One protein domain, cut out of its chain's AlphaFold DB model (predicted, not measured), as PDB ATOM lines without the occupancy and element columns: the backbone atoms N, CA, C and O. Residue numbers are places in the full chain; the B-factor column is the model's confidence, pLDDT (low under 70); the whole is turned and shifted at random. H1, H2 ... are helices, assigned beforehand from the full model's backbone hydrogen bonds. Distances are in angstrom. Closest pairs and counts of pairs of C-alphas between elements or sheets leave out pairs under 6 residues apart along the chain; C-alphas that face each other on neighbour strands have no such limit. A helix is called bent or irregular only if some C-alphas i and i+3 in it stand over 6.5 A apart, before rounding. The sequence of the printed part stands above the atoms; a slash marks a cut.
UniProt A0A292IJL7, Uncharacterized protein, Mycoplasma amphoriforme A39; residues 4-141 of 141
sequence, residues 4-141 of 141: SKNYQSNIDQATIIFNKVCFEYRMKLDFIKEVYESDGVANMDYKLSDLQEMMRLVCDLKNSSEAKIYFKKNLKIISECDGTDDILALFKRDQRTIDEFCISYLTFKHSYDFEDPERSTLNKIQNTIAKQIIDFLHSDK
ATOM      1  N   SER A   4     216.175 176.970 256.961       52.81
ATOM      2  CA  SER A   4     216.980 178.207 256.969       52.81
ATOM      3  C   SER A   4     218.322 178.130 256.220       52.81
ATOM      4  O   SER A   4     218.849 179.157 255.798       52.81
ATOM      5  N   LYS A   5     218.908 176.930 256.053       57.44
ATOM      6  CA  LYS A   5     220.146 176.755 255.268       57.44
ATOM      7  C   LYS A   5     219.891 176.884 253.764       57.44
ATOM      8  O   LYS A   5     220.801 177.267 253.037       57.44
ATOM      9  N   ASN A   6     218.678 176.570 253.311       70.94
ATOM     10  CA  ASN A   6     218.309 176.645 251.901       70.94
ATOM     11  C   ASN A   6     218.107 178.106 251.474       70.94
ATOM     12  O   ASN A   6     218.673 178.548 250.480       70.94
ATOM     13  N   TYR A   7     217.417 178.900 252.296       80.00
ATOM     14  CA  TYR A   7     217.160 180.299 251.962       80.00
ATOM     15  C   TYR A   7     218.424 181.169 251.929       80.00
ATOM     16  O   TYR A   7     218.605 181.953 251.000       80.00
ATOM     17  N   GLN A   8     219.351 180.982 252.880       83.44
ATOM     18  CA  GLN A   8     220.650 181.667 252.829       83.44
ATOM     19  C   GLN A   8     221.417 181.329 251.542       83.44
ATOM     20  O   GLN A   8     221.936 182.229 250.894       83.44
ATOM     21  N   SER A   9     221.436 180.053 251.144       88.06
ATOM     22  CA  SER A   9     222.065 179.618 249.892       88.06
ATOM     23  C   SER A   9     221.430 180.286 248.666       88.06
ATOM     24  O   SER A   9     222.142 180.666 247.740       88.06
ATOM     25  N   ASN A  10     220.107 180.461 248.650       89.31
ATOM     26  CA  ASN A  10     219.420 181.152 247.556       89.31
ATOM     27  C   ASN A  10     219.782 182.640 247.489       89.31
ATOM     28  O   ASN A  10     220.011 183.161 246.399       89.31
ATOM     29  N   ILE A  11     219.880 183.312 248.639       89.62
ATOM     30  CA  ILE A  11     220.344 184.702 248.713       89.62
ATOM     31  C   ILE A  11     221.790 184.817 248.233       89.62
ATOM     32  O   ILE A  11     222.099 185.712 247.450       89.62
ATOM     33  N   ASP A  12     222.666 183.901 248.643       91.12
ATOM     34  CA  ASP A  12     224.063 183.895 248.206       91.12
ATOM     35  C   ASP A  12     224.153 183.720 246.676       91.12
ATOM     36  O   ASP A  12     224.895 184.439 246.007       91.12
ATOM     37  N   GLN A  13     223.341 182.833 246.090       93.12
ATOM     38  CA  GLN A  13     223.263 182.655 244.634       93.12
ATOM     39  C   GLN A  13     222.716 183.895 243.916       93.12
ATOM     40  O   GLN A  13     223.304 184.329 242.924       93.12
ATOM     41  N   ALA A  14     221.644 184.503 244.429       93.75
ATOM     42  CA  ALA A  14     221.103 185.748 243.887       93.75
ATOM     43  C   ALA A  14     222.137 186.885 243.962       93.75
ATOM     44  O   ALA A  14     222.281 187.650 243.016       93.75
ATOM     45  N   THR A  15     222.926 186.933 245.036       94.50
ATOM     46  CA  THR A  15     224.015 187.902 245.237       94.50
ATOM     47  C   THR A  15     225.163 187.691 244.255       94.50
ATOM     48  O   THR A  15     225.738 188.657 243.755       94.50
ATOM     49  N   ILE A  16     225.486 186.439 243.919       95.56
ATOM     50  CA  ILE A  16     226.467 186.122 242.872       95.56
ATOM     51  C   ILE A  16     225.978 186.602 241.501       95.56
ATOM     52  O   ILE A  16     226.779 187.119 240.725       95.56
ATOM     53  N   ILE A  17     224.691 186.434 241.184       96.25
ATOM     54  CA  ILE A  17     224.114 186.948 239.931       96.25
ATOM     55  C   ILE A  17     224.134 188.477 239.942       96.25
ATOM     56  O   ILE A  17     224.663 189.080 239.011       96.25
ATOM     57  N   PHE A  18     223.652 189.096 241.021       97.19
ATOM     58  CA  PHE A  18     223.628 190.545 241.187       97.19
ATOM     59  C   PHE A  18     225.012 191.165 240.991       97.19
ATOM     60  O   PHE A  18     225.167 192.060 240.170       97.19
ATOM     61  N   ASN A  19     226.044 190.642 241.654       96.25
ATOM     62  CA  ASN A  19     227.403 191.179 241.554       96.25
ATOM     63  C   ASN A  19     228.077 190.925 240.192       96.25
ATOM     64  O   ASN A  19     229.088 191.558 239.898       96.25
ATOM     65  N   LYS A  20     227.543 190.040 239.335       95.06
ATOM     66  CA  LYS A  20     227.968 189.949 237.923       95.06
ATOM     67  C   LYS A  20     227.367 191.066 237.072       95.06
ATOM     68  O   LYS A  20     227.985 191.473 236.094       95.06
ATOM     69  N   VAL A  21     226.167 191.523 237.429       93.06
ATOM     70  CA  VAL A  21     225.445 192.601 236.743       93.06
ATOM     71  C   VAL A  21     225.923 193.970 237.239       93.06
ATOM     72  O   VAL A  21     226.231 194.840 236.432       93.06
ATOM     73  N   CYS A  22     226.055 194.131 238.555       94.81
ATOM     74  CA  CYS A  22     226.420 195.361 239.254       94.81
ATOM     75  C   CYS A  22     227.705 195.153 240.069       94.81
ATOM     76  O   CYS A  22     227.667 195.007 241.291       94.81
ATOM     77  N   PHE A  23     228.855 195.111 239.392       91.88
ATOM     78  CA  PHE A  23     230.142 194.800 240.029       91.88
ATOM     79  C   PHE A  23     230.787 196.003 240.740       91.88
ATOM     80  O   PHE A  23     231.598 195.820 241.648       91.88
ATOM     81  N   GLU A  24     230.414 197.234 240.376       93.69
ATOM     82  CA  GLU A  24     230.881 198.458 241.034       93.69
ATOM     83  C   GLU A  24     229.842 199.028 241.997       93.69
ATOM     84  O   GLU A  24     228.639 198.986 241.748       93.69
ATOM     85  N   TYR A  25     230.316 199.668 243.069       92.69
ATOM     86  CA  TYR A  25     229.451 200.334 244.045       92.69
ATOM     87  C   TYR A  25     228.491 201.342 243.396       92.69
ATOM     88  O   TYR A  25     227.314 201.392 243.751       92.69
ATOM     89  N   ARG A  26     228.967 202.112 242.408       93.00
ATOM     90  CA  ARG A  26     228.130 203.082 241.694       93.00
ATOM     91  C   ARG A  26     226.979 202.404 240.948       93.00
ATOM     92  O   ARG A  26     225.848 202.862 241.070       93.00
ATOM     93  N   MET A  27     227.247 201.283 240.279       95.38
ATOM     94  CA  MET A  27     226.221 200.510 239.570       95.38
ATOM     95  C   MET A  27     225.139 199.989 240.513       95.38
ATOM     96  O   MET A  27     223.979 199.921 240.133       95.38
ATOM     97  N   LYS A  28     225.483 199.657 241.764       96.31
ATOM     98  CA  LYS A  28     224.493 199.241 242.771       96.31
ATOM     99  C   LYS A  28     223.559 200.390 243.158       96.31
ATOM    100  O   LYS A  28     222.363 200.180 243.324       96.31
ATOM    101  N   LEU A  29     224.082 201.612 243.261       95.69
ATOM    102  CA  LEU A  29     223.256 202.797 243.497       95.69
ATOM    103  C   LEU A  29     222.376 203.132 242.285       95.69
ATOM    104  O   LEU A  29     221.196 203.435 242.452       95.69
ATOM    105  N   ASP A  30     222.922 203.022 241.072       94.88
ATOM    106  CA  ASP A  30     222.154 203.205 239.838       94.88
ATOM    107  C   ASP A  30     221.079 202.108 239.692       94.88
ATOM    108  O   ASP A  30     219.959 202.392 239.290       94.88
ATOM    109  N   PHE A  31     221.346 200.877 240.135       96.75
ATOM    110  CA  PHE A  31     220.347 199.807 240.205       96.75
ATOM    111  C   PHE A  31     219.171 200.156 241.129       96.75
ATOM    112  O   PHE A  31     218.018 199.933 240.765       96.75
ATOM    113  N   ILE A  32     219.431 200.732 242.310       96.44
ATOM    114  CA  ILE A  32     218.367 201.197 243.218       96.44
ATOM    115  C   ILE A  32     217.490 202.243 242.522       96.44
ATOM    116  O   ILE A  32     216.263 202.185 242.631       96.44
ATOM    117  N   LYS A  33     218.111 203.167 241.781       95.00
ATOM    118  CA  LYS A  33     217.404 204.169 240.981       95.00
ATOM    119  C   LYS A  33     216.535 203.523 239.898       95.00
ATOM    120  O   LYS A  33     215.346 203.812 239.834       95.00
ATOM    121  N   GLU A  34     217.091 202.603 239.120       94.94
ATOM    122  CA  GLU A  34     216.374 201.883 238.060       94.94
ATOM    123  C   GLU A  34     215.152 201.125 238.598       94.94
ATOM    124  O   GLU A  34     214.070 201.193 238.014       94.94
ATOM    125  N   VAL A  35     215.281 200.449 239.749       95.69
ATOM    126  CA  VAL A  35     214.146 199.766 240.399       95.69
ATOM    127  C   VAL A  35     213.075 200.763 240.855       95.69
ATOM    128  O   VAL A  35     211.884 200.448 240.778       95.69
ATOM    129  N   TYR A  36     213.481 201.941 241.339       95.12
ATOM    130  CA  TYR A  36     212.573 202.988 241.809       95.12
ATOM    131  C   TYR A  36     211.774 203.627 240.670       95.12
ATOM    132  O   TYR A  36     210.560 203.798 240.811       95.12
ATOM    133  N   GLU A  37     212.452 203.970 239.572       93.00
ATOM    134  CA  GLU A  37     211.902 204.736 238.447       93.00
ATOM    135  C   GLU A  37     211.158 203.867 237.425       93.00
ATOM    136  O   GLU A  37     210.269 204.363 236.735       93.00
ATOM    137  N   SER A  38     211.479 202.574 237.340       92.06
ATOM    138  CA  SER A  38     210.834 201.667 236.389       92.06
ATOM    139  C   SER A  38     209.476 201.164 236.879       92.06
ATOM    140  O   SER A  38     209.329 200.738 238.024       92.06
ATOM    141  N   ASP A  39     208.510 201.073 235.962       83.31
ATOM    142  CA  ASP A  39     207.194 200.446 236.190       83.31
ATOM    143  C   ASP A  39     207.202 198.909 236.025       83.31
ATOM    144  O   ASP A  39     206.156 198.261 236.033       83.31
ATOM    145  N   GLY A  40     208.382 198.303 235.866       87.25
ATOM    146  CA  GLY A  40     208.551 196.854 235.759       87.25
ATOM    147  C   GLY A  40     209.955 196.451 235.312       87.25
ATOM    148  O   GLY A  40     210.642 197.221 234.646       87.25
ATOM    149  N   VAL A  41     210.358 195.209 235.606       88.75
ATOM    150  CA  VAL A  41     211.687 194.674 235.228       88.75
ATOM    151  C   VAL A  41     211.965 194.662 233.726       88.75
ATOM    152  O   VAL A  41     213.122 194.655 233.324       88.75
ATOM    153  N   ALA A  42     210.926 194.656 232.887       88.88
ATOM    154  CA  ALA A  42     211.076 194.696 231.434       88.88
ATOM    155  C   ALA A  42     211.546 196.066 230.908       88.88
ATOM    156  O   ALA A  42     211.994 196.142 229.769       88.88
ATOM    157  N   ASN A  43     211.436 197.118 231.726       89.75
ATOM    158  CA  ASN A  43     211.799 198.490 231.368       89.75
ATOM    159  C   ASN A  43     213.149 198.929 231.954       89.75
ATOM    160  O   ASN A  43     213.553 200.060 231.721       89.75
ATOM    161  N   MET A  44     213.813 198.066 232.725       92.62
ATOM    162  CA  MET A  44     215.111 198.371 233.324       92.62
ATOM    163  C   MET A  44     216.248 198.092 232.332       92.62
ATOM    164  O   MET A  44     216.168 197.140 231.553       92.62
ATOM    165  N   ASP A  45     217.359 198.819 232.450       90.81
ATOM    166  CA  ASP A  45     218.554 198.679 231.590       90.81
ATOM    167  C   ASP A  45     219.398 197.401 231.845       90.81
ATOM    168  O   ASP A  45     220.588 197.321 231.522       90.81
ATOM    169  N   TYR A  46     218.790 196.350 232.401       92.75
ATOM    170  CA  TYR A  46     219.446 195.084 232.730       92.75
ATOM    171  C   TYR A  46     218.821 193.911 231.979       92.75
ATOM    172  O   TYR A  46     217.662 193.928 231.564       92.75
ATOM    173  N   LYS A  47     219.586 192.823 231.831       93.94
ATOM    174  CA  LYS A  47     219.078 191.596 231.211       93.94
ATOM    175  C   LYS A  47     217.912 191.038 232.023       93.94
ATOM    176  O   LYS A  47     218.094 190.575 233.149       93.94
ATOM    177  N   LEU A  48     216.736 190.992 231.400       93.00
ATOM    178  CA  LEU A  48     215.509 190.489 232.018       93.00
ATOM    179  C   LEU A  48     215.677 189.085 232.623       93.00
ATOM    180  O   LEU A  48     215.165 188.831 233.711       93.00
ATOM    181  N   SER A  49     216.428 188.198 231.963       93.75
ATOM    182  CA  SER A  49     216.696 186.842 232.460       93.75
ATOM    183  C   SER A  49     217.416 186.834 233.808       93.75
ATOM    184  O   SER A  49     217.091 186.021 234.667       93.75
ATOM    185  N   ASP A  50     218.366 187.750 234.010       95.12
ATOM    186  CA  ASP A  50     219.149 187.826 235.244       95.12
ATOM    187  C   ASP A  50     218.286 188.394 236.380       95.12
ATOM    188  O   ASP A  50     218.305 187.876 237.497       95.12
ATOM    189  N   LEU A  51     217.458 189.405 236.080       94.56
ATOM    190  CA  LEU A  51     216.491 189.972 237.026       94.56
ATOM    191  C   LEU A  51     215.458 188.932 237.479       94.56
ATOM    192  O   LEU A  51     215.194 188.786 238.674       94.56
ATOM    193  N   GLN A  52     214.885 188.194 236.527       92.06
ATOM    194  CA  GLN A  52     213.907 187.145 236.804       92.06
ATOM    195  C   GLN A  52     214.515 186.005 237.614       92.06
ATOM    196  O   GLN A  52     213.876 185.526 238.548       92.06
ATOM    197  N   GLU A  53     215.748 185.600 237.312       92.56
ATOM    198  CA  GLU A  53     216.430 184.545 238.059       92.56
ATOM    199  C   GLU A  53     216.714 184.962 239.509       92.56
ATOM    200  O   GLU A  53     216.434 184.190 240.427       92.56
ATOM    201  N   MET A  54     217.181 186.196 239.743       93.12
ATOM    202  CA  MET A  54     217.365 186.726 241.102       93.12
ATOM    203  C   MET A  54     216.056 186.707 241.898       93.12
ATOM    204  O   MET A  54     216.029 186.201 243.021       93.12
ATOM    205  N   MET A  55     214.961 187.204 241.310       90.50
ATOM    206  CA  MET A  55     213.649 187.175 241.961       90.50
ATOM    207  C   MET A  55     213.176 185.740 242.205       90.50
ATOM    208  O   MET A  55     212.683 185.442 243.286       90.50
ATOM    209  N   ARG A  56     213.364 184.824 241.247       88.81
ATOM    210  CA  ARG A  56     212.948 183.417 241.359       88.81
ATOM    211  C   ARG A  56     213.642 182.693 242.511       88.81
ATOM    212  O   ARG A  56     212.985 181.954 243.238       88.81
ATOM    213  N   LEU A  57     214.949 182.901 242.687       89.06
ATOM    214  CA  LEU A  57     215.724 182.289 243.776       89.06
ATOM    215  C   LEU A  57     215.187 182.690 245.157       89.06
ATOM    216  O   LEU A  57     215.173 181.891 246.093       89.06
ATOM    217  N   VAL A  58     214.719 183.930 245.265       85.50
ATOM    218  CA  VAL A  58     214.295 184.565 246.513       85.50
ATOM    219  C   VAL A  58     212.801 184.368 246.796       85.50
ATOM    220  O   VAL A  58     212.408 184.180 247.945       85.50
ATOM    221  N   CYS A  59     211.962 184.398 245.761       78.88
ATOM    222  CA  CYS A  59     210.504 184.295 245.855       78.88
ATOM    223  C   CYS A  59     209.961 182.870 245.858       78.88
ATOM    224  O   CYS A  59     208.740 182.737 245.823       78.88
ATOM    225  N   ASP A  60     210.797 181.823 245.864       72.50
ATOM    226  CA  ASP A  60     210.301 180.441 245.869       72.50
ATOM    227  C   ASP A  60     209.225 180.280 246.959       72.50
ATOM    228  O   ASP A  60     209.508 180.379 248.158       72.50
ATOM    229  N   LEU A  61     207.972 180.097 246.513       57.75
ATOM    230  CA  LEU A  61     206.737 180.283 247.291       57.75
ATOM    231  C   LEU A  61     206.699 179.440 248.572       57.75
ATOM    232  O   LEU A  61     205.943 179.725 249.496       57.75
ATOM    233  N   LYS A  62     207.546 178.412 248.654       60.91
ATOM    234  CA  LYS A  62     207.716 177.575 249.844       60.91
ATOM    235  C   LYS A  62     208.313 178.322 251.044       60.91
ATOM    236  O   LYS A  62     208.123 177.857 252.164       60.91
ATOM    237  N   ASN A  63     209.005 179.449 250.835       66.00
ATOM    238  CA  ASN A  63     209.842 180.104 251.850       66.00
ATOM    239  C   ASN A  63     209.551 181.611 252.048       66.00
ATOM    240  O   ASN A  63     210.413 182.339 252.543       66.00
ATOM    241  N   SER A  64     208.354 182.109 251.706       69.31
ATOM    242  CA  SER A  64     208.021 183.551 251.792       69.31
ATOM    243  C   SER A  64     208.247 184.168 253.185       69.31
ATOM    244  O   SER A  64     208.685 185.315 253.312       69.31
ATOM    245  N   SER A  65     208.030 183.392 254.250       77.19
ATOM    246  CA  SER A  65     208.282 183.811 255.632       77.19
ATOM    247  C   SER A  65     209.773 183.996 255.941       77.19
ATOM    248  O   SER A  65     210.136 184.966 256.613       77.19
ATOM    249  N   GLU A  66     210.641 183.116 255.436       78.62
ATOM    250  CA  GLU A  66     212.096 183.232 255.583       78.62
ATOM    251  C   GLU A  66     212.617 184.441 254.806       78.62
ATOM    252  O   GLU A  66     213.422 185.207 255.344       78.62
ATOM    253  N   ALA A  67     212.061 184.689 253.615       78.31
ATOM    254  CA  ALA A  67     212.354 185.885 252.840       78.31
ATOM    255  C   ALA A  67     212.052 187.163 253.602       78.31
ATOM    256  O   ALA A  67     212.922 188.021 253.769       78.31
ATOM    257  N   LYS A  68     210.852 187.254 254.176       80.06
ATOM    258  CA  LYS A  68     210.473 188.402 254.994       80.06
ATOM    259  C   LYS A  68     211.401 188.593 256.194       80.06
ATOM    260  O   LYS A  68     211.811 189.719 256.464       80.06
ATOM    261  N   ILE A  69     211.718 187.526 256.929       83.94
ATOM    262  CA  ILE A  69     212.602 187.602 258.105       83.94
ATOM    263  C   ILE A  69     213.981 188.127 257.700       83.94
ATOM    264  O   ILE A  69     214.520 189.016 258.364       83.94
ATOM    265  N   TYR A  70     214.522 187.609 256.600       84.31
ATOM    266  CA  TYR A  70     215.817 188.020 256.083       84.31
ATOM    267  C   TYR A  70     215.830 189.504 255.711       84.31
ATOM    268  O   TYR A  70     216.672 190.269 256.181       84.31
ATOM    269  N   PHE A  71     214.838 189.943 254.939       84.50
ATOM    270  CA  PHE A  71     214.760 191.324 254.475       84.50
ATOM    271  C   PHE A  71     214.466 192.316 255.592       84.50
ATOM    272  O   PHE A  71     215.072 193.384 255.635       84.50
ATOM    273  N   LYS A  72     213.631 191.950 256.568       88.12
ATOM    274  CA  LYS A  72     213.429 192.770 257.769       88.12
ATOM    275  C   LYS A  72     214.712 192.936 258.575       88.12
ATOM    276  O   LYS A  72     214.915 193.999 259.154       88.12
ATOM    277  N   LYS A  73     215.582 191.923 258.620       90.38
ATOM    278  CA  LYS A  73     216.885 192.037 259.285       90.38
ATOM    279  C   LYS A  73     217.781 193.052 258.573       90.38
ATOM    280  O   LYS A  73     218.363 193.891 259.250       90.38
ATOM    281  N   ASN A  74     217.850 193.006 257.243       91.81
ATOM    282  CA  ASN A  74     218.608 193.978 256.452       91.81
ATOM    283  C   ASN A  74     218.057 195.408 256.638       91.81
ATOM    284  O   ASN A  74     218.801 196.310 257.011       91.81
ATOM    285  N   LEU A  75     216.735 195.591 256.525       91.50
ATOM    286  CA  LEU A  75     216.087 196.886 256.762       91.50
ATOM    287  C   LEU A  75     216.298 197.408 258.184       91.50
ATOM    288  O   LEU A  75     216.435 198.612 258.364       91.50
ATOM    289  N   LYS A  76     216.349 196.524 259.188       92.38
ATOM    290  CA  LYS A  76     216.644 196.922 260.566       92.38
ATOM    291  C   LYS A  76     218.035 197.553 260.678       92.38
ATOM    292  O   LYS A  76     218.148 198.617 261.270       92.38
ATOM    293  N   ILE A  77     219.052 196.940 260.068       93.19
ATOM    294  CA  ILE A  77     220.425 197.476 260.057       93.19
ATOM    295  C   ILE A  77     220.448 198.862 259.395       93.19
ATOM    296  O   ILE A  77     221.063 199.786 259.913       93.19
ATOM    297  N   ILE A  78     219.735 199.030 258.277       93.00
ATOM    298  CA  ILE A  78     219.647 200.322 257.579       93.00
ATOM    299  C   ILE A  78     218.899 201.360 258.428       93.00
ATOM    300  O   ILE A  78     219.305 202.514 258.483       93.00
ATOM    301  N   SER A  79     217.835 200.959 259.129       88.06
ATOM    302  CA  SER A  79     217.030 201.859 259.970       88.06
ATOM    303  C   SER A  79     217.747 202.377 261.219       88.06
ATOM    304  O   SER A  79     217.246 203.295 261.858       88.06
ATOM    305  N   GLU A  80     218.889 201.787 261.575       91.56
ATOM    306  CA  GLU A  80     219.756 202.254 262.664       91.56
ATOM    307  C   GLU A  80     220.679 203.411 262.225       91.56
ATOM    308  O   GLU A  80     221.428 203.928 263.046       91.56
ATOM    309  N   CYS A  81     220.647 203.813 260.948       92.81
ATOM    310  CA  CYS A  81     221.392 204.962 260.429       92.81
ATOM    311  C   CYS A  81     220.642 206.279 260.695       92.81
ATOM    312  O   CYS A  81     219.429 206.346 260.484       92.81
ATOM    313  N   ASP A  82     221.361 207.345 261.065       86.31
ATOM    314  CA  ASP A  82     220.753 208.635 261.430       86.31
ATOM    315  C   ASP A  82     220.407 209.511 260.205       86.31
ATOM    316  O   ASP A  82     219.756 210.552 260.330       86.31
ATOM    317  N   GLY A  83     220.792 209.090 258.996       89.06
ATOM    318  CA  GLY A  83     220.484 209.792 257.751       89.06
ATOM    319  C   GLY A  83     221.064 209.129 256.501       89.06
ATOM    320  O   GLY A  83     221.696 208.075 256.567       89.06
ATOM    321  N   THR A  84     220.860 209.759 255.339       91.75
ATOM    322  CA  THR A  84     221.325 209.233 254.044       91.75
ATOM    323  C   THR A  84     222.842 209.049 253.992       91.75
ATOM    324  O   THR A  84     223.303 208.030 253.484       91.75
ATOM    325  N   ASP A  85     223.616 209.983 254.551       92.00
ATOM    326  CA  ASP A  85     225.081 209.886 254.609       92.00
ATOM    327  C   ASP A  85     225.544 208.617 255.335       92.00
ATOM    328  O   ASP A  85     226.419 207.896 254.847       92.00
ATOM    329  N   ASP A  86     224.896 208.292 256.454       94.06
ATOM    330  CA  ASP A  86     225.179 207.089 257.235       94.06
ATOM    331  C   ASP A  86     224.780 205.818 256.486       94.06
ATOM    332  O   ASP A  86     225.526 204.837 256.504       94.06
ATOM    333  N   ILE A  87     223.653 205.838 255.766       94.44
ATOM    334  CA  ILE A  87     223.232 204.724 254.904       94.44
ATOM    335  C   ILE A  87     224.276 204.486 253.804       94.44
ATOM    336  O   ILE A  87     224.691 203.350 253.563       94.44
ATOM    337  N   LEU A  88     224.755 205.547 253.153       93.69
ATOM    338  CA  LEU A  88     225.775 205.443 252.110       93.69
ATOM    339  C   LEU A  88     227.120 204.976 252.678       93.69
ATOM    340  O   LEU A  88     227.788 204.139 252.065       93.69
ATOM    341  N   ALA A  89     227.511 205.460 253.859       94.44
ATOM    342  CA  ALA A  89     228.704 205.004 254.565       94.44
ATOM    343  C   ALA A  89     228.601 203.520 254.958       94.44
ATOM    344  O   ALA A  89     229.556 202.762 254.753       94.44
ATOM    345  N   LEU A  90     227.438 203.083 255.450       95.38
ATOM    346  CA  LEU A  90     227.130 201.682 255.727       95.38
ATOM    347  C   LEU A  90     227.282 200.837 254.460       95.38
ATOM    348  O   LEU A  90     228.000 199.842 254.487       95.38
ATOM    349  N   PHE A  91     226.683 201.255 253.345       95.19
ATOM    350  CA  PHE A  91     226.761 200.527 252.078       95.19
ATOM    351  C   PHE A  91     228.181 200.462 251.507       95.19
ATOM    352  O   PHE A  91     228.554 199.463 250.893       95.19
ATOM    353  N   LYS A  92     229.004 201.500 251.710       93.38
ATOM    354  CA  LYS A  92     230.427 201.466 251.333       93.38
ATOM    355  C   LYS A  92     231.208 200.473 252.191       93.38
ATOM    356  O   LYS A  92     232.000 199.705 251.649       93.38
ATOM    357  N   ARG A  93     230.982 200.486 253.509       94.81
ATOM    358  CA  ARG A  93     231.683 199.634 254.485       94.81
ATOM    359  C   ARG A  93     231.275 198.164 254.389       94.81
ATOM    360  O   ARG A  93     232.124 197.296 254.565       94.81
ATOM    361  N   ASP A  94     230.000 197.893 254.141       94.44
ATOM    362  CA  ASP A  94     229.436 196.550 254.066       94.44
ATOM    363  C   ASP A  94     228.676 196.351 252.749       94.44
ATOM    364  O   ASP A  94     227.478 196.620 252.630       94.44
ATOM    365  N   GLN A  95     229.402 195.835 251.753       92.56
ATOM    366  CA  GLN A  95     228.860 195.550 250.422       92.56
ATOM    367  C   GLN A  95     227.703 194.549 250.461       92.56
ATOM    368  O   GLN A  95     226.789 194.632 249.648       92.56
ATOM    369  N   ARG A  96     227.699 193.633 251.432       92.62
ATOM    370  CA  ARG A  96     226.631 192.645 251.553       92.62
ATOM    371  C   ARG A  96     225.297 193.311 251.880       92.62
ATOM    372  O   ARG A  96     224.269 192.907 251.349       92.62
ATOM    373  N   THR A  97     225.317 194.354 252.708       94.50
ATOM    374  CA  THR A  97     224.098 195.081 253.069       94.50
ATOM    375  C   THR A  97     223.438 195.726 251.842       94.50
ATOM    376  O   THR A  97     222.223 195.592 251.690       94.50
ATOM    377  N   ILE A  98     224.203 196.373 250.950       96.00
ATOM    378  CA  ILE A  98     223.648 196.974 249.722       96.00
ATOM    379  C   ILE A  98     223.210 195.917 248.702       96.00
ATOM    380  O   ILE A  98     222.172 196.094 248.066       96.00
ATOM    381  N   ASP A  99     223.938 194.806 248.576       95.75
ATOM    382  CA  ASP A  99     223.572 193.713 247.666       95.75
ATOM    383  C   ASP A  99     222.209 193.127 248.035       95.75
ATOM    384  O   ASP A  99     221.302 193.017 247.208       95.75
ATOM    385  N   GLU A 100     222.041 192.816 249.320       93.38
ATOM    386  CA  GLU A 100     220.791 192.302 249.865       93.38
ATOM    387  C   GLU A 100     219.657 193.320 249.745       93.38
ATOM    388  O   GLU A 100     218.535 192.943 249.400       93.38
ATOM    389  N   PHE A 101     219.939 194.607 249.980       95.31
ATOM    390  CA  PHE A 101     218.961 195.669 249.774       95.31
ATOM    391  C   PHE A 101     218.485 195.699 248.316       95.31
ATOM    392  O   PHE A 101     217.278 195.656 248.083       95.31
ATOM    393  N   CYS A 102     219.398 195.679 247.340       96.12
ATOM    394  CA  CYS A 102     219.068 195.702 245.911       96.12
ATOM    395  C   CYS A 102     218.194 194.512 245.503       96.12
ATOM    396  O   CYS A 102     217.146 194.693 244.880       96.12
ATOM    397  N   ILE A 103     218.579 193.300 245.909       93.88
ATOM    398  CA  ILE A 103     217.827 192.074 245.611       93.88
ATOM    399  C   ILE A 103     216.441 192.123 246.256       93.88
ATOM    400  O   ILE A 103     215.436 191.829 245.605       93.88
ATOM    401  N   SER A 104     216.369 192.531 247.526       91.31
ATOM    402  CA  SER A 104     215.098 192.661 248.237       91.31
ATOM    403  C   SER A 104     214.186 193.677 247.558       91.31
ATOM    404  O   SER A 104     212.992 193.430 247.400       91.31
ATOM    405  N   TYR A 105     214.739 194.804 247.118       94.12
ATOM    406  CA  TYR A 105     213.962 195.893 246.559       94.12
ATOM    407  C   TYR A 105     213.409 195.535 245.181       94.12
ATOM    408  O   TYR A 105     212.205 195.674 244.970       94.12
ATOM    409  N   LEU A 106     214.243 194.957 244.305       93.50
ATOM    410  CA  LEU A 106     213.808 194.358 243.038       93.50
ATOM    411  C   LEU A 106     212.621 193.414 243.269       93.50
ATOM    412  O   LEU A 106     211.591 193.510 242.604       93.50
ATOM    413  N   THR A 107     212.760 192.540 244.263       89.12
ATOM    414  CA  THR A 107     211.785 191.499 244.572       89.12
ATOM    415  C   THR A 107     210.448 192.077 245.041       89.12
ATOM    416  O   THR A 107     209.412 191.795 244.445       89.12
ATOM    417  N   PHE A 108     210.431 192.918 246.077       86.62
ATOM    418  CA  PHE A 108     209.176 193.463 246.612       86.62
ATOM    419  C   PHE A 108     208.484 194.431 245.654       86.62
ATOM    420  O   PHE A 108     207.246 194.493 245.628       86.62
ATOM    421  N   LYS A 109     209.269 195.187 244.881       88.56
ATOM    422  CA  LYS A 109     208.748 196.135 243.903       88.56
ATOM    423  C   LYS A 109     208.124 195.397 242.720       88.56
ATOM    424  O   LYS A 109     206.956 195.643 242.425       88.56
ATOM    425  N   HIS A 110     208.847 194.449 242.119       86.69
ATOM    426  CA  HIS A 110     208.514 193.927 240.789       86.69
ATOM    427  C   HIS A 110     208.093 192.454 240.724       86.69
ATOM    428  O   HIS A 110     207.550 192.036 239.705       86.69
ATOM    429  N   SER A 111     208.267 191.657 241.784       81.06
ATOM    430  CA  SER A 111     207.778 190.270 241.797       81.06
ATOM    431  C   SER A 111     206.280 190.233 242.091       81.06
ATOM    432  O   SER A 111     205.855 190.299 243.245       81.06
ATOM    433  N   TYR A 112     205.448 190.169 241.051       68.75
ATOM    434  CA  TYR A 112     203.987 190.121 241.195       68.75
ATOM    435  C   TYR A 112     203.505 188.888 241.965       68.75
ATOM    436  O   TYR A 112     202.584 189.029 242.764       68.75
ATOM    437  N   ASP A 113     204.198 187.756 241.822       67.25
ATOM    438  CA  ASP A 113     203.858 186.475 242.455       67.25
ATOM    439  C   ASP A 113     204.221 186.409 243.951       67.25
ATOM    440  O   ASP A 113     203.904 185.436 244.634       67.25
ATOM    441  N   PHE A 114     204.884 187.438 244.493       70.31
ATOM    442  CA  PHE A 114     205.151 187.523 245.926       70.31
ATOM    443  C   PHE A 114     203.902 188.004 246.682       70.31
ATOM    444  O   PHE A 114     203.687 189.208 246.882       70.31
ATOM    445  N   GLU A 115     203.069 187.047 247.094       67.31
ATOM    446  CA  GLU A 115     201.908 187.271 247.958       67.31
ATOM    447  C   GLU A 115     202.335 187.392 249.431       67.31
ATOM    448  O   GLU A 115     202.481 186.402 250.148       67.31
ATOM    449  N   ASP A 116     202.528 188.629 249.900       70.62
ATOM    450  CA  ASP A 116     202.770 188.929 251.315       70.62
ATOM    451  C   ASP A 116     201.901 190.119 251.773       70.62
ATOM    452  O   ASP A 116     201.944 191.183 251.144       70.62
ATOM    453  N   PRO A 117     201.136 189.992 252.876       74.94
ATOM    454  CA  PRO A 117     200.285 191.070 253.396       74.94
ATOM    455  C   PRO A 117     201.037 192.361 253.754       74.94
ATOM    456  O   PRO A 117     200.460 193.447 253.742       74.94
ATOM    457  N   GLU A 118     202.325 192.266 254.079       76.50
ATOM    458  CA  GLU A 118     203.198 193.386 254.421       76.50
ATOM    459  C   GLU A 118     203.995 193.915 253.220       76.50
ATOM    460  O   GLU A 118     204.709 194.910 253.368       76.50
ATOM    461  N   ARG A 119     203.865 193.322 252.023       82.00
ATOM    462  CA  ARG A 119     204.581 193.757 250.808       82.00
ATOM    463  C   ARG A 119     204.437 195.253 250.553       82.00
ATOM    464  O   ARG A 119     205.426 195.922 250.274       82.00
ATOM    465  N   SER A 120     203.222 195.790 250.682       83.50
ATOM    466  CA  SER A 120     202.964 197.227 250.503       83.50
ATOM    467  C   SER A 120     203.761 198.079 251.499       83.50
ATOM    468  O   SER A 120     204.345 199.093 251.125       83.50
ATOM    469  N   THR A 121     203.844 197.643 252.756       86.31
ATOM    470  CA  THR A 121     204.602 198.330 253.809       86.31
ATOM    471  C   THR A 121     206.106 198.260 253.557       86.31
ATOM    472  O   THR A 121     206.778 199.286 253.619       86.31
ATOM    473  N   LEU A 122     206.635 197.078 253.231       86.31
ATOM    474  CA  LEU A 122     208.063 196.884 252.960       86.31
ATOM    475  C   LEU A 122     208.504 197.677 251.724       86.31
ATOM    476  O   LEU A 122     209.489 198.410 251.791       86.31
ATOM    477  N   ASN A 123     207.704 197.645 250.655       88.25
ATOM    478  CA  ASN A 123     207.943 198.440 249.455       88.25
ATOM    479  C   ASN A 123     207.911 199.949 249.760       88.25
ATOM    480  O   ASN A 123     208.754 200.690 249.269       88.25
ATOM    481  N   LYS A 124     206.997 200.437 250.615       90.38
ATOM    482  CA  LYS A 124     206.998 201.852 251.043       90.38
ATOM    483  C   LYS A 124     208.291 202.242 251.758       90.38
ATOM    484  O   LYS A 124     208.855 203.279 251.426       90.38
ATOM    485  N   ILE A 125     208.769 201.421 252.696       91.06
ATOM    486  CA  ILE A 125     210.029 201.674 253.415       91.06
ATOM    487  C   ILE A 125     211.203 201.721 252.429       91.06
ATOM    488  O   ILE A 125     211.981 202.672 252.439       91.06
ATOM    489  N   GLN A 126     211.297 200.732 251.539       93.62
ATOM    490  CA  GLN A 126     212.359 200.665 250.538       93.62
ATOM    491  C   GLN A 126     212.295 201.831 249.541       93.62
ATOM    492  O   GLN A 126     213.335 202.392 249.223       93.62
ATOM    493  N   ASN A 127     211.099 202.259 249.111       94.38
ATOM    494  CA  ASN A 127     210.933 203.445 248.262       94.38
ATOM    495  C   ASN A 127     211.405 204.724 248.965       94.38
ATOM    496  O   ASN A 127     211.969 205.592 248.308       94.38
ATOM    497  N   THR A 128     211.187 204.860 250.278       94.06
ATOM    498  CA  THR A 128     211.699 206.008 251.044       94.06
ATOM    499  C   THR A 128     213.225 206.025 251.052       94.06
ATOM    500  O   THR A 128     213.811 207.053 250.726       94.06
ATOM    501  N   ILE A 129     213.860 204.887 251.351       94.12
ATOM    502  CA  ILE A 129     215.326 204.754 251.350       94.12
ATOM    503  C   ILE A 129     215.888 205.011 249.944       94.12
ATOM    504  O   ILE A 129     216.826 205.787 249.779       94.12
ATOM    505  N   ALA A 130     215.290 204.404 248.916       95.56
ATOM    506  CA  ALA A 130     215.690 204.597 247.527       95.56
ATOM    507  C   ALA A 130     215.591 206.071 247.120       95.56
ATOM    508  O   ALA A 130     216.547 206.619 246.582       95.56
ATOM    509  N   LYS A 131     214.482 206.741 247.452       95.12
ATOM    510  CA  LYS A 131     214.307 208.169 247.179       95.12
ATOM    511  C   LYS A 131     215.375 209.019 247.867       95.12
ATOM    512  O   LYS A 131     215.969 209.864 247.216       95.12
ATOM    513  N   GLN A 132     215.648 208.769 249.148       92.69
ATOM    514  CA  GLN A 132     216.692 209.480 249.894       92.69
ATOM    515  C   GLN A 132     218.064 209.361 249.220       92.69
ATOM    516  O   GLN A 132     218.774 210.356 249.092       92.69
ATOM    517  N   ILE A 133     218.418 208.158 248.759       93.12
ATOM    518  CA  ILE A 133     219.660 207.904 248.023       93.12
ATOM    519  C   ILE A 133     219.667 208.671 246.695       93.12
ATOM    520  O   ILE A 133     220.648 209.338 246.386       93.12
ATOM    521  N   ILE A 134     218.587 208.603 245.912       92.94
ATOM    522  CA  ILE A 134     218.484 209.277 244.607       92.94
ATOM    523  C   ILE A 134     218.586 210.798 244.758       92.94
ATOM    524  O   ILE A 134     219.339 211.431 244.018       92.94
ATOM    525  N   ASP A 135     217.870 211.373 245.725       91.56
ATOM    526  CA  ASP A 135     217.891 212.809 246.008       91.56
ATOM    527  C   ASP A 135     219.318 213.266 246.354       91.56
ATOM    528  O   ASP A 135     219.794 214.257 245.801       91.56
ATOM    529  N   PHE A 136     220.040 212.492 247.173       87.50
ATOM    530  CA  PHE A 136     221.446 212.753 247.498       87.50
ATOM    531  C   PHE A 136     222.361 212.694 246.262       87.50
ATOM    532  O   PHE A 136     223.181 213.581 246.028       87.50
ATOM    533  N   LEU A 137     222.195 211.678 245.410       84.12
ATOM    534  CA  LEU A 137     222.978 211.538 244.176       84.12
ATOM    535  C   LEU A 137     222.746 212.676 243.172       84.12
ATOM    536  O   LEU A 137     223.583 212.889 242.291       84.12
ATOM    537  N   HIS A 138     221.600 213.351 243.251       82.69
ATOM    538  CA  HIS A 138     221.275 214.505 242.421       82.69
ATOM    539  C   HIS A 138     221.696 215.837 243.053       82.69
ATOM    540  O   HIS A 138     221.968 216.765 242.299       82.69
ATOM    541  N   SER A 139     221.785 215.940 244.384       75.94
ATOM    542  CA  SER A 139     222.288 217.146 245.062       75.94
ATOM    543  C   SER A 139     223.804 217.328 244.961       75.94
ATOM    544  O   SER A 139     224.283 218.448 245.088       75.94
ATOM    545  N   ASP A 140     224.547 216.249 244.703       56.44
ATOM    546  CA  ASP A 140     226.002 216.262 244.477       56.44
ATOM    547  C   ASP A 140     226.406 216.629 243.024       56.44
ATOM    548  O   ASP A 140     227.564 216.449 242.634       56.44
ATOM    549  N   LYS A 141     225.467 217.123 242.202       48.03
ATOM    550  CA  LYS A 141     225.706 217.649 240.844       48.03
ATOM    551  C   LYS A 141     225.522 219.161 240.790       48.03
ATOM    552  O   LYS A 141     226.319 219.799 240.067       48.03
TER     553      LYS A 141
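This is residues 4 to 141 of the 141 residues of an uncharacterized protein of Mycoplasma amphoriforme A39 (UniProt A0A292IJL7). One buried helix, H6, forms the core, and H1, H2, H3, H4 and H7 pack round it; H1 and H3 lie side by side and cross it, while H2 runs beside it. Short H5 makes a corner with the start of H6 and packs on H7. The printed part has 138 residues with seven named helices, H1 to H7 in chain order, and no named strand: all helix, mostly crossed. It is compact, with a radius of gyration of the C-alphas of 13.9 A and spans of 43 by 31 by 26 A.

H1, residues 4 to 21, begins at C-alpha 4 (216.980, 178.207, 256.969) and measures 26.2 A. H2 is residues 25 to 37, 18.9 A, and H3 is 48 to 59, 16.0 A. H4, residues 61 to 79, 27.1 A, is irregular, with C-alphas 62 and 65 8.5 A apart, and has a kink of 27 degrees near residue 68. H5 is residues 84 to 93, 14.1 A; H6 is 95 to 110, 22.6 A. H7, residues 119 to 139, 29.9 A, ends at C-alpha 139 (222.288, 217.146, 245.062).

H6 is the hub, touching six helices. H2 touches it at a shallow tilt of 17 degrees, the same way; the closest C-alphas, Val 35 and Leu 106, are 6.0 A apart. H1, with residues 11 to 19 alone, touches H6 about perpendicular, at 87 degrees, closest at C-alphas 15 and 99, 6.3 A. H5 and H6 only just touch, only at the corner, with 3 pairs of C-alphas within 8 A. Every O i to N i+4 pair is within hydrogen-bond range in each helix but H4, with 13 of 15.

C-alphas 62 and 141, the farthest apart, are 44.8 A apart. The printed part has no cut and no long link. pLDDT is under 70 at residues 4 to 5, 61 to 64, 112 to 113, 115 and 140 to 141.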